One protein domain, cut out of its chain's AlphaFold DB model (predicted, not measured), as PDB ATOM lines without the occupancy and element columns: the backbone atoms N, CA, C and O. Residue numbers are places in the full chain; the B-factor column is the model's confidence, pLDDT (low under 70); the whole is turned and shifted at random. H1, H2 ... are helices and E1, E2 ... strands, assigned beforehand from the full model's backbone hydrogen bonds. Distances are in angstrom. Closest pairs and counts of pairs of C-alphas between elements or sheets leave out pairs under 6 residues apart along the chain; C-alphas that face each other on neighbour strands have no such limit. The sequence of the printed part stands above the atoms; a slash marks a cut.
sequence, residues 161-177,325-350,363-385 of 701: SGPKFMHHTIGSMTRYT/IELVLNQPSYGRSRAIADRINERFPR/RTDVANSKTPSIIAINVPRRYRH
ATOM      1  N   SER A 161      -6.346   2.679 -28.439       86.12
ATOM      2  CA  SER A 161      -5.733   1.380 -28.172       86.12
ATOM      3  C   SER A 161      -6.476   0.622 -27.072       86.12
ATOM      4  O   SER A 161      -6.857   1.212 -26.058       86.12
ATOM      5  N   GLY A 162      -6.606  -0.697 -27.236       88.25
ATOM      6  CA  GLY A 162      -7.185  -1.603 -26.243       88.25
ATOM      7  C   GLY A 162      -8.649  -1.988 -26.507       88.25
ATOM      8  O   GLY A 162      -9.162  -1.774 -27.603       88.25
ATOM      9  N   PRO A 163      -9.318  -2.619 -25.524       90.69
ATOM     10  CA  PRO A 163     -10.696  -3.083 -25.665       90.69
ATOM     11  C   PRO A 163     -11.703  -1.923 -25.645       90.69
ATOM     12  O   PRO A 163     -11.467  -0.887 -25.021       90.69
ATOM     13  N   LYS A 164     -12.873  -2.128 -26.270       91.31
ATOM     14  CA  LYS A 164     -13.901  -1.088 -26.481       91.31
ATOM     15  C   LYS A 164     -14.301  -0.334 -25.209       91.31
ATOM     16  O   LYS A 164     -14.436   0.882 -25.252       91.31
ATOM     17  N   PHE A 165     -14.436  -1.017 -24.069       91.50
ATOM     18  CA  PHE A 165     -14.822  -0.367 -22.809       91.50
ATOM     19  C   PHE A 165     -13.790   0.669 -22.324       91.50
ATOM     20  O   PHE A 165     -14.175   1.645 -21.682       91.50
ATOM     21  N   MET A 166     -12.504   0.493 -22.674       92.19
ATOM     22  CA  MET A 166     -11.412   1.431 -22.381       92.19
ATOM     23  C   MET A 166     -11.305   2.590 -23.378       92.19
ATOM     24  O   MET A 166     -10.470   3.477 -23.173       92.19
ATOM     25  N   HIS A 167     -12.105   2.628 -24.443       91.88
ATOM     26  CA  HIS A 167     -12.155   3.801 -25.312       91.88
ATOM     27  C   HIS A 167     -12.500   5.049 -24.479       91.88
ATOM     28  O   HIS A 167     -13.153   4.967 -23.437       91.88
ATOM     29  N   HIS A 168     -12.009   6.211 -24.905       90.50
ATOM     30  CA  HIS A 168     -12.156   7.485 -24.185       90.50
ATOM     31  C   HIS A 168     -11.432   7.565 -22.817       90.50
ATOM     32  O   HIS A 168     -11.489   8.600 -22.140       90.50
ATOM     33  N   THR A 169     -10.665   6.534 -22.431       95.06
ATOM     34  CA  THR A 169      -9.675   6.634 -21.343       95.06
ATOM     35  C   THR A 169      -8.380   7.297 -21.808       95.06
ATOM     36  O   THR A 169      -7.992   7.174 -22.973       95.06
ATOM     37  N   ILE A 170      -7.647   7.921 -20.881       94.88
ATOM     38  CA  ILE A 170      -6.293   8.449 -21.126       94.88
ATOM     39  C   ILE A 170      -5.387   7.363 -21.731       94.88
ATOM     40  O   ILE A 170      -4.677   7.622 -22.700       94.88
ATOM     41  N   GLY A 171      -5.454   6.132 -21.218       93.06
ATOM     42  CA  GLY A 171      -4.662   4.993 -21.683       93.06
ATOM     43  C   GLY A 171      -4.984   4.489 -23.086       93.06
ATOM     44  O   GLY A 171      -4.136   3.838 -23.689       93.06
ATOM     45  N   SER A 172      -6.173   4.785 -23.617       94.12
ATOM     46  CA  SER A 172      -6.489   4.501 -25.022       94.12
ATOM     47  C   SER A 172      -5.836   5.505 -25.976       94.12
ATOM     48  O   SER A 172      -5.511   5.146 -27.105       94.12
ATOM     49  N   MET A 173      -5.596   6.740 -25.517       92.88
ATOM     50  CA  MET A 173      -5.092   7.859 -26.328       92.88
ATOM     51  C   MET A 173      -3.604   8.167 -26.128       92.88
ATOM     52  O   MET A 173      -3.071   9.045 -26.811       92.88
ATOM     53  N   THR A 174      -2.945   7.516 -25.169       93.62
ATOM     54  CA  THR A 174      -1.570   7.826 -24.758       93.62
ATOM     55  C   THR A 174      -0.754   6.569 -24.477       93.62
ATOM     56  O   THR A 174      -1.296   5.503 -24.179       93.62
ATOM     57  N   ARG A 175       0.569   6.714 -24.527       92.31
ATOM     58  CA  ARG A 175       1.554   5.722 -24.088       92.31
ATOM     59  C   ARG A 175       2.502   6.386 -23.098       92.31
ATOM     60  O   ARG A 175       2.751   7.584 -23.190       92.31
ATOM     61  N   TYR A 176       3.019   5.620 -22.147       90.88
ATOM     62  CA  TYR A 176       4.084   6.099 -21.273       90.88
ATOM     63  C   TYR A 176       5.450   5.874 -21.918       90.88
ATOM     64  O   TYR A 176       5.663   4.836 -22.545       90.88
ATOM     65  N   THR A 177       6.374   6.795 -21.671       86.19
ATOM     66  CA  THR A 177       7.809   6.629 -21.937       86.19
ATOM     67  C   THR A 177       8.541   6.320 -20.623       86.19
ATOM     68  O   THR A 177       8.074   6.705 -19.547       86.19
ATOM     69  N   ILE A 325       8.564  10.922 -15.642       89.62
ATOM     70  CA  ILE A 325       7.715  10.052 -16.457       89.62
ATOM     71  C   ILE A 325       6.940  10.952 -17.403       89.62
ATOM     72  O   ILE A 325       6.424  11.991 -16.981       89.62
ATOM     73  N   GLU A 326       6.831  10.549 -18.662       92.19
ATOM     74  CA  GLU A 326       6.098  11.302 -19.673       92.19
ATOM     75  C   GLU A 326       4.998  10.443 -20.295       92.19
ATOM     76  O   GLU A 326       5.156   9.240 -20.507       92.19
ATOM     77  N   LEU A 327       3.857  11.082 -20.546       93.50
ATOM     78  CA  LEU A 327       2.762  10.558 -21.348       93.50
ATOM     79  C   LEU A 327       2.846  11.181 -22.737       93.50
ATOM     80  O   LEU A 327       2.767  12.403 -22.874       93.50
ATOM     81  N   VAL A 328       2.957  10.332 -23.753       94.12
ATOM     82  CA  VAL A 328       2.959  10.711 -25.165       94.12
ATOM     83  C   VAL A 328       1.593  10.388 -25.766       94.12
ATOM     84  O   VAL A 328       1.128   9.251 -25.693       94.12
ATOM     85  N   LEU A 329       0.925  11.383 -26.347       93.69
ATOM     86  CA  LEU A 329      -0.347  11.213 -27.051       93.69
ATOM     87  C   LEU A 329      -0.131  10.497 -28.392       93.69
ATOM     88  O   LEU A 329       0.741  10.883 -29.166       93.69
ATOM     89  N   ASN A 330      -1.001   9.533 -28.712       91.88
ATOM     90  CA  ASN A 330      -1.017   8.819 -30.000       91.88
ATOM     91  C   ASN A 330      -1.214   9.765 -31.202       91.88
ATOM     92  O   ASN A 330      -0.841   9.433 -32.320       91.88
ATOM     93  N   GLN A 331      -1.840  10.923 -30.977       89.94
ATOM     94  CA  GLN A 331      -2.081  11.965 -31.973       89.94
ATOM     95  C   GLN A 331      -1.930  13.334 -31.280       89.94
ATOM     96  O   GLN A 331      -2.691  13.601 -30.338       89.94
ATOM     97  N   PRO A 332      -0.984  14.195 -31.712       92.00
ATOM     98  CA  PRO A 332      -0.737  15.494 -31.087       92.00
ATOM     99  C   PRO A 332      -1.961  16.419 -31.125       92.00
ATOM    100  O   PRO A 332      -2.584  16.611 -32.166       92.00
ATOM    101  N   SER A 333      -2.305  17.024 -29.987       92.44
ATOM    102  CA  SER A 333      -3.342  18.054 -29.881       92.44
ATOM    103  C   SER A 333      -3.195  18.831 -28.572       92.44
ATOM    104  O   SER A 333      -3.304  18.252 -27.492       92.44
ATOM    105  N   TYR A 334      -3.014  20.154 -28.646       91.44
ATOM    106  CA  TYR A 334      -2.930  21.019 -27.458       91.44
ATOM    107  C   TYR A 334      -4.182  20.933 -26.574       91.44
ATOM    108  O   TYR A 334      -4.069  20.812 -25.356       91.44
ATOM    109  N   GLY A 335      -5.375  20.946 -27.183       93.06
ATOM    110  CA  GLY A 335      -6.643  20.842 -26.456       93.06
ATOM    111  C   GLY A 335      -6.777  19.511 -25.715       93.06
ATOM    112  O   GLY A 335      -7.131  19.496 -24.538       93.06
ATOM    113  N   ARG A 336      -6.411  18.397 -26.367       92.00
ATOM    114  CA  ARG A 336      -6.430  17.061 -25.750       92.00
ATOM    115  C   ARG A 336      -5.362  16.921 -24.663       92.00
ATOM    116  O   ARG A 336      -5.675  16.432 -23.584       92.00
ATOM    117  N   SER A 337      -4.137  17.385 -24.919       94.81
ATOM    118  CA  SER A 337      -3.021  17.354 -23.963       94.81
ATOM    119  C   SER A 337      -3.377  18.101 -22.669       94.81
ATOM    120  O   SER A 337      -3.236  17.568 -21.565       94.81
ATOM    121  N   ARG A 338      -3.976  19.294 -22.802       95.12
ATOM    122  CA  ARG A 338      -4.482  20.079 -21.670       95.12
ATOM    123  C   ARG A 338      -5.655  19.400 -20.959       95.12
ATOM    124  O   ARG A 338      -5.590  19.239 -19.747       95.12
ATOM    125  N   ALA A 339      -6.669  18.929 -21.688       94.12
ATOM    126  CA  ALA A 339      -7.824  18.247 -21.093       94.12
ATOM    127  C   ALA A 339      -7.433  16.977 -20.310       94.12
ATOM    128  O   ALA A 339      -7.982  16.722 -19.238       94.12
ATOM    129  N   ILE A 340      -6.455  16.209 -20.806       95.44
ATOM    130  CA  ILE A 340      -5.883  15.053 -20.103       95.44
ATOM    131  C   ILE A 340      -5.170  15.503 -18.821       95.44
ATOM    132  O   ILE A 340      -5.435  14.946 -17.756       95.44
ATOM    133  N   ALA A 341      -4.302  16.520 -18.892       95.56
ATOM    134  CA  ALA A 341      -3.598  17.033 -17.717       95.56
ATOM    135  C   ALA A 341      -4.573  17.567 -16.648       95.56
ATOM    136  O   ALA A 341      -4.461  17.206 -15.475       95.56
ATOM    137  N   ASP A 342      -5.581  18.340 -17.061       94.06
ATOM    138  CA  ASP A 342      -6.631  18.863 -16.186       94.06
ATOM    139  C   ASP A 342      -7.431  17.725 -15.532       94.06
ATOM    140  O   ASP A 342      -7.686  17.770 -14.331       94.06
ATOM    141  N   ARG A 343      -7.772  16.658 -16.275       94.19
ATOM    142  CA  ARG A 343      -8.485  15.486 -15.735       94.19
ATOM    143  C   ARG A 343      -7.647  14.687 -14.730       94.19
ATOM    144  O   ARG A 343      -8.183  14.225 -13.720       94.19
ATOM    145  N   ILE A 344      -6.340  14.547 -14.966       94.50
ATOM    146  CA  ILE A 344      -5.416  13.926 -14.004       94.50
ATOM    147  C   ILE A 344      -5.349  14.765 -12.724       94.50
ATOM    148  O   ILE A 344      -5.481  14.214 -11.632       94.50
ATOM    149  N   ASN A 345      -5.196  16.086 -12.844       92.94
ATOM    150  CA  ASN A 345      -5.118  16.991 -11.696       92.94
ATOM    151  C   ASN A 345      -6.460  17.107 -10.943       92.94
ATOM    152  O   ASN A 345      -6.458  17.232  -9.723       92.94
ATOM    153  N   GLU A 346      -7.602  16.979 -11.624       90.44
ATOM    154  CA  GLU A 346      -8.938  16.884 -11.014       90.44
ATOM    155  C   GLU A 346      -9.067  15.626 -10.133       90.44
ATOM    156  O   GLU A 346      -9.515  15.702  -8.987       90.44
ATOM    157  N   ARG A 347      -8.630  14.458 -10.634       89.12
ATOM    158  CA  ARG A 347      -8.663  13.197  -9.870       89.12
ATOM    159  C   ARG A 347      -7.620  13.165  -8.753       89.12
ATOM    160  O   ARG A 347      -7.883  12.619  -7.675       89.12
ATOM    161  N   PHE A 348      -6.444  13.723  -9.020       89.31
ATOM    162  CA  PHE A 348      -5.277  13.729  -8.149       89.31
ATOM    163  C   PHE A 348      -4.845  15.164  -7.825       89.31
ATOM    164  O   PHE A 348      -3.726  15.552  -8.167       89.31
ATOM    165  N   PRO A 349      -5.671  15.943  -7.100       84.12
ATOM    166  CA  PRO A 349      -5.350  17.332  -6.799       84.12
ATOM    167  C   PRO A 349      -4.037  17.421  -6.030       84.12
ATOM    168  O   PRO A 349      -3.750  16.552  -5.188       84.12
ATOM    169  N   ARG A 350      -3.270  18.491  -6.294       78.06
ATOM    170  CA  ARG A 350      -2.186  18.924  -5.405       78.06
ATOM    171  C   ARG A 350      -2.748  18.970  -3.988       78.06
ATOM    172  O   ARG A 350      -3.837  19.511  -3.779       78.06
ATOM    173  N   ARG A 363       4.418  20.636  -4.162       72.50
ATOM    174  CA  ARG A 363       4.523  21.984  -4.764       72.50
ATOM    175  C   ARG A 363       4.073  22.076  -6.231       72.50
ATOM    176  O   ARG A 363       3.864  23.180  -6.731       72.50
ATOM    177  N   THR A 364       3.929  20.950  -6.924       80.62
ATOM    178  CA  THR A 364       3.716  20.852  -8.381       80.62
ATOM    179  C   THR A 364       2.485  20.016  -8.727       80.62
ATOM    180  O   THR A 364       2.111  19.137  -7.955       80.62
ATOM    181  N   ASP A 365       1.881  20.255  -9.897       87.94
ATOM    182  CA  ASP A 365       0.802  19.401 -10.419       87.94
ATOM    183  C   ASP A 365       1.287  17.982 -10.686       87.94
ATOM    184  O   ASP A 365       2.458  17.769 -11.008       87.94
ATOM    185  N   VAL A 366       0.356  17.030 -10.611       90.94
ATOM    186  CA  VAL A 366       0.613  15.638 -10.985       90.94
ATOM    187  C   VAL A 366       0.826  15.529 -12.492       90.94
ATOM    188  O   VAL A 366       1.723  14.808 -12.909       90.94
ATOM    189  N   ALA A 367       0.079  16.285 -13.302       93.56
ATOM    190  CA  ALA A 367       0.259  16.364 -14.749       93.56
ATOM    191  C   ALA A 367       0.479  17.801 -15.235       93.56
ATOM    192  O   ALA A 367      -0.209  18.729 -14.811       93.56
ATOM    193  N   ASN A 368       1.412  17.984 -16.169       92.81
ATOM    194  CA  ASN A 368       1.671  19.263 -16.825       92.81
ATOM    195  C   ASN A 368       1.875  19.046 -18.335       92.81
ATOM    196  O   ASN A 368       2.872  18.452 -18.746       92.81
ATOM    197  N   SER A 369       0.931  19.532 -19.146       94.38
ATOM    198  CA  SER A 369       1.019  19.547 -20.614       94.38
ATOM    199  C   SER A 369       2.209  20.403 -21.060       94.38
ATOM    200  O   SER A 369       2.174  21.625 -20.929       94.38
ATOM    201  N   LYS A 370       3.253  19.771 -21.605       93.12
ATOM    202  CA  LYS A 370       4.459  20.450 -22.106       93.12
ATOM    203  C   LYS A 370       4.341  20.842 -23.568       93.12
ATOM    204  O   LYS A 370       4.728  21.945 -23.938       93.12
ATOM    205  N   THR A 371       3.812  19.943 -24.386       93.12
ATOM    206  CA  THR A 371       3.704  20.095 -25.843       93.12
ATOM    207  C   THR A 371       2.338  19.531 -26.295       93.12
ATOM    208  O   THR A 371       1.584  19.027 -25.450       93.12
ATOM    209  N   PRO A 372       1.953  19.583 -27.590       90.94
ATOM    210  CA  PRO A 372       0.696  18.971 -28.019       90.94
ATOM    211  C   PRO A 372       0.742  17.438 -27.953       90.94
ATOM    212  O   PRO A 372      -0.311  16.809 -28.009       90.94
ATOM    213  N   SER A 373       1.930  16.836 -27.833       91.81
ATOM    214  CA  SER A 373       2.127  15.392 -27.694       91.81
ATOM    215  C   SER A 373       2.564  14.957 -26.293       91.81
ATOM    216  O   SER A 373       2.240  13.839 -25.918       91.81
ATOM    217  N   ILE A 374       3.264  15.794 -25.519       94.19
ATOM    218  CA  ILE A 374       3.922  15.399 -24.261       94.19
ATOM    219  C   ILE A 374       3.234  16.020 -23.042       94.19
ATOM    220  O   ILE A 374       3.133  17.246 -22.915       94.19
ATOM    221  N   ILE A 375       2.859  15.168 -22.088       95.19
ATOM    222  CA  ILE A 375       2.430  15.537 -20.736       95.19
ATOM    223  C   ILE A 375       3.446  14.978 -19.738       95.19
ATOM    224  O   ILE A 375       3.587  13.765 -19.589       95.19
ATOM    225  N   ALA A 376       4.126  15.860 -19.008       93.00
ATOM    226  CA  ALA A 376       5.036  15.458 -17.941       93.00
ATOM    227  C   ALA A 376       4.247  15.081 -16.678       93.00
ATOM    228  O   ALA A 376       3.395  15.855 -16.223       93.00
ATOM    229  N   ILE A 377       4.560  13.923 -16.095       92.00
ATOM    230  CA  ILE A 377       3.947  13.406 -14.870       92.00
ATOM    231  C   ILE A 377       4.926  13.528 -13.699       92.00
ATOM    232  O   ILE A 377       6.010  12.942 -13.698       92.00
ATOM    233  N   ASN A 378       4.523  14.273 -12.668       88.56
ATOM    234  CA  ASN A 378       5.239  14.356 -11.399       88.56
ATOM    235  C   ASN A 378       4.581  13.410 -10.392       88.56
ATOM    236  O   ASN A 378       3.379  13.502 -10.145       88.56
ATOM    237  N   VAL A 379       5.363  12.531  -9.764       86.38
ATOM    238  CA  VAL A 379       4.850  11.630  -8.722       86.38
ATOM    239  C   VAL A 379       4.656  12.422  -7.413       86.38
ATOM    240  O   VAL A 379       5.648  12.854  -6.822       86.38
ATOM    241  N   PRO A 380       3.414  12.616  -6.924       84.38
ATOM    242  CA  PRO A 380       3.143  13.273  -5.647       84.38
ATOM    243  C   PRO A 380       3.552  12.364  -4.481       84.38
ATOM    244  O   PRO A 380       3.518  11.134  -4.593       84.38
ATOM    245  N   ARG A 381       3.872  12.943  -3.318       78.94
ATOM    246  CA  ARG A 381       4.455  12.208  -2.175       78.94
ATOM    247  C   ARG A 381       3.651  10.979  -1.734       78.94
ATOM    248  O   ARG A 381       4.241   9.933  -1.479       78.94
ATOM    249  N   ARG A 382       2.314  11.052  -1.752       81.94
ATOM    250  CA  ARG A 382       1.388   9.928  -1.452       81.94
ATOM    251  C   ARG A 382       1.542   8.679  -2.348       81.94
ATOM    252  O   ARG A 382       1.038   7.609  -1.998       81.94
ATOM    253  N   TYR A 383       2.204   8.818  -3.497       83.75
ATOM    254  CA  TYR A 383       2.512   7.740  -4.441       83.75
ATOM    255  C   TYR A 383       4.026   7.509  -4.612       83.75
ATOM    256  O   TYR A 383       4.414   6.670  -5.413       83.75
ATOM    257  N   ARG A 384       4.893   8.176  -3.834       78.81
ATOM    258  CA  ARG A 384       6.364   8.090  -3.963       78.81
ATOM    259  C   ARG A 384       6.920   6.667  -3.849       78.81
ATOM    260  O   ARG A 384       7.855   6.326  -4.559       78.81
ATOM    261  N   HIS A 385       6.323   5.850  -2.982       76.50
ATOM    262  CA  HIS A 385       6.696   4.446  -2.757       76.50
ATOM    263  C   HIS A 385       5.922   3.459  -3.652       76.50
ATOM    264  O   HIS A 385       6.111   2.256  -3.556       76.50
TER     265      HIS A 385
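This is residues 161 to 177, 325 to 350 and 363 to 385 of the 701 residues of an uncharacterized protein of Phycisphaeraceae bacterium (UniProt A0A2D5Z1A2). A small twisted sheet of four strands has one long helix, H2, packed over one face, running along the strands on the E4 and E3 half. The short helix H1 leads straight into edge strand E1 and only grazes the sheet. The 66 printed residues hold, in order, H1, E1, E2, H2, E3 and E4; the sheet runs E1, E2, E4, E3, all antiparallel. The class is mixed, with two layers, a helix on one face of a sheet. The whole is compact, with a radius of gyration of the C-alphas of 11.9 A and spans of 34 by 24 by 21 A.

H1 is residues 170 to 173, 5.4 A long, with C-alpha 170 at (-6.293, 8.449, -21.126). E1 is residues 174 to 177, 9.9 A, and E2 residues 325 to 329, 13.4 A. H2, residues 334 to 347, spans 20.1 A. E3 is residues 367 to 369, 6.7 A, and E4 residues 374 to 377, 9.6 A, ending at C-alpha 377 (3.947, 13.406, -14.870).

N 175 and O 328 of E1 and E2 are 2.8 A apart, within hydrogen-bond range, as are N 327 and O 375 of E2 and E4 at 2.9 A. E3 and E4 form a hairpin, with N 368 and O 376 at 2.9 A. H2 is on the sheet at a height of 8.4 A, over E4 and E3; its closest C-alpha to E3 is Ala 341, 4.9 A from that of Ala 367. In H2 every O i to N i+4 pair is within hydrogen-bond range; H1 is too short for one.

Residues 178 to 324 and 351 to 362 are not printed, with C-alpha gaps of 6.5 A and 7.4 A. No printed residue is under 70 in pLDDT.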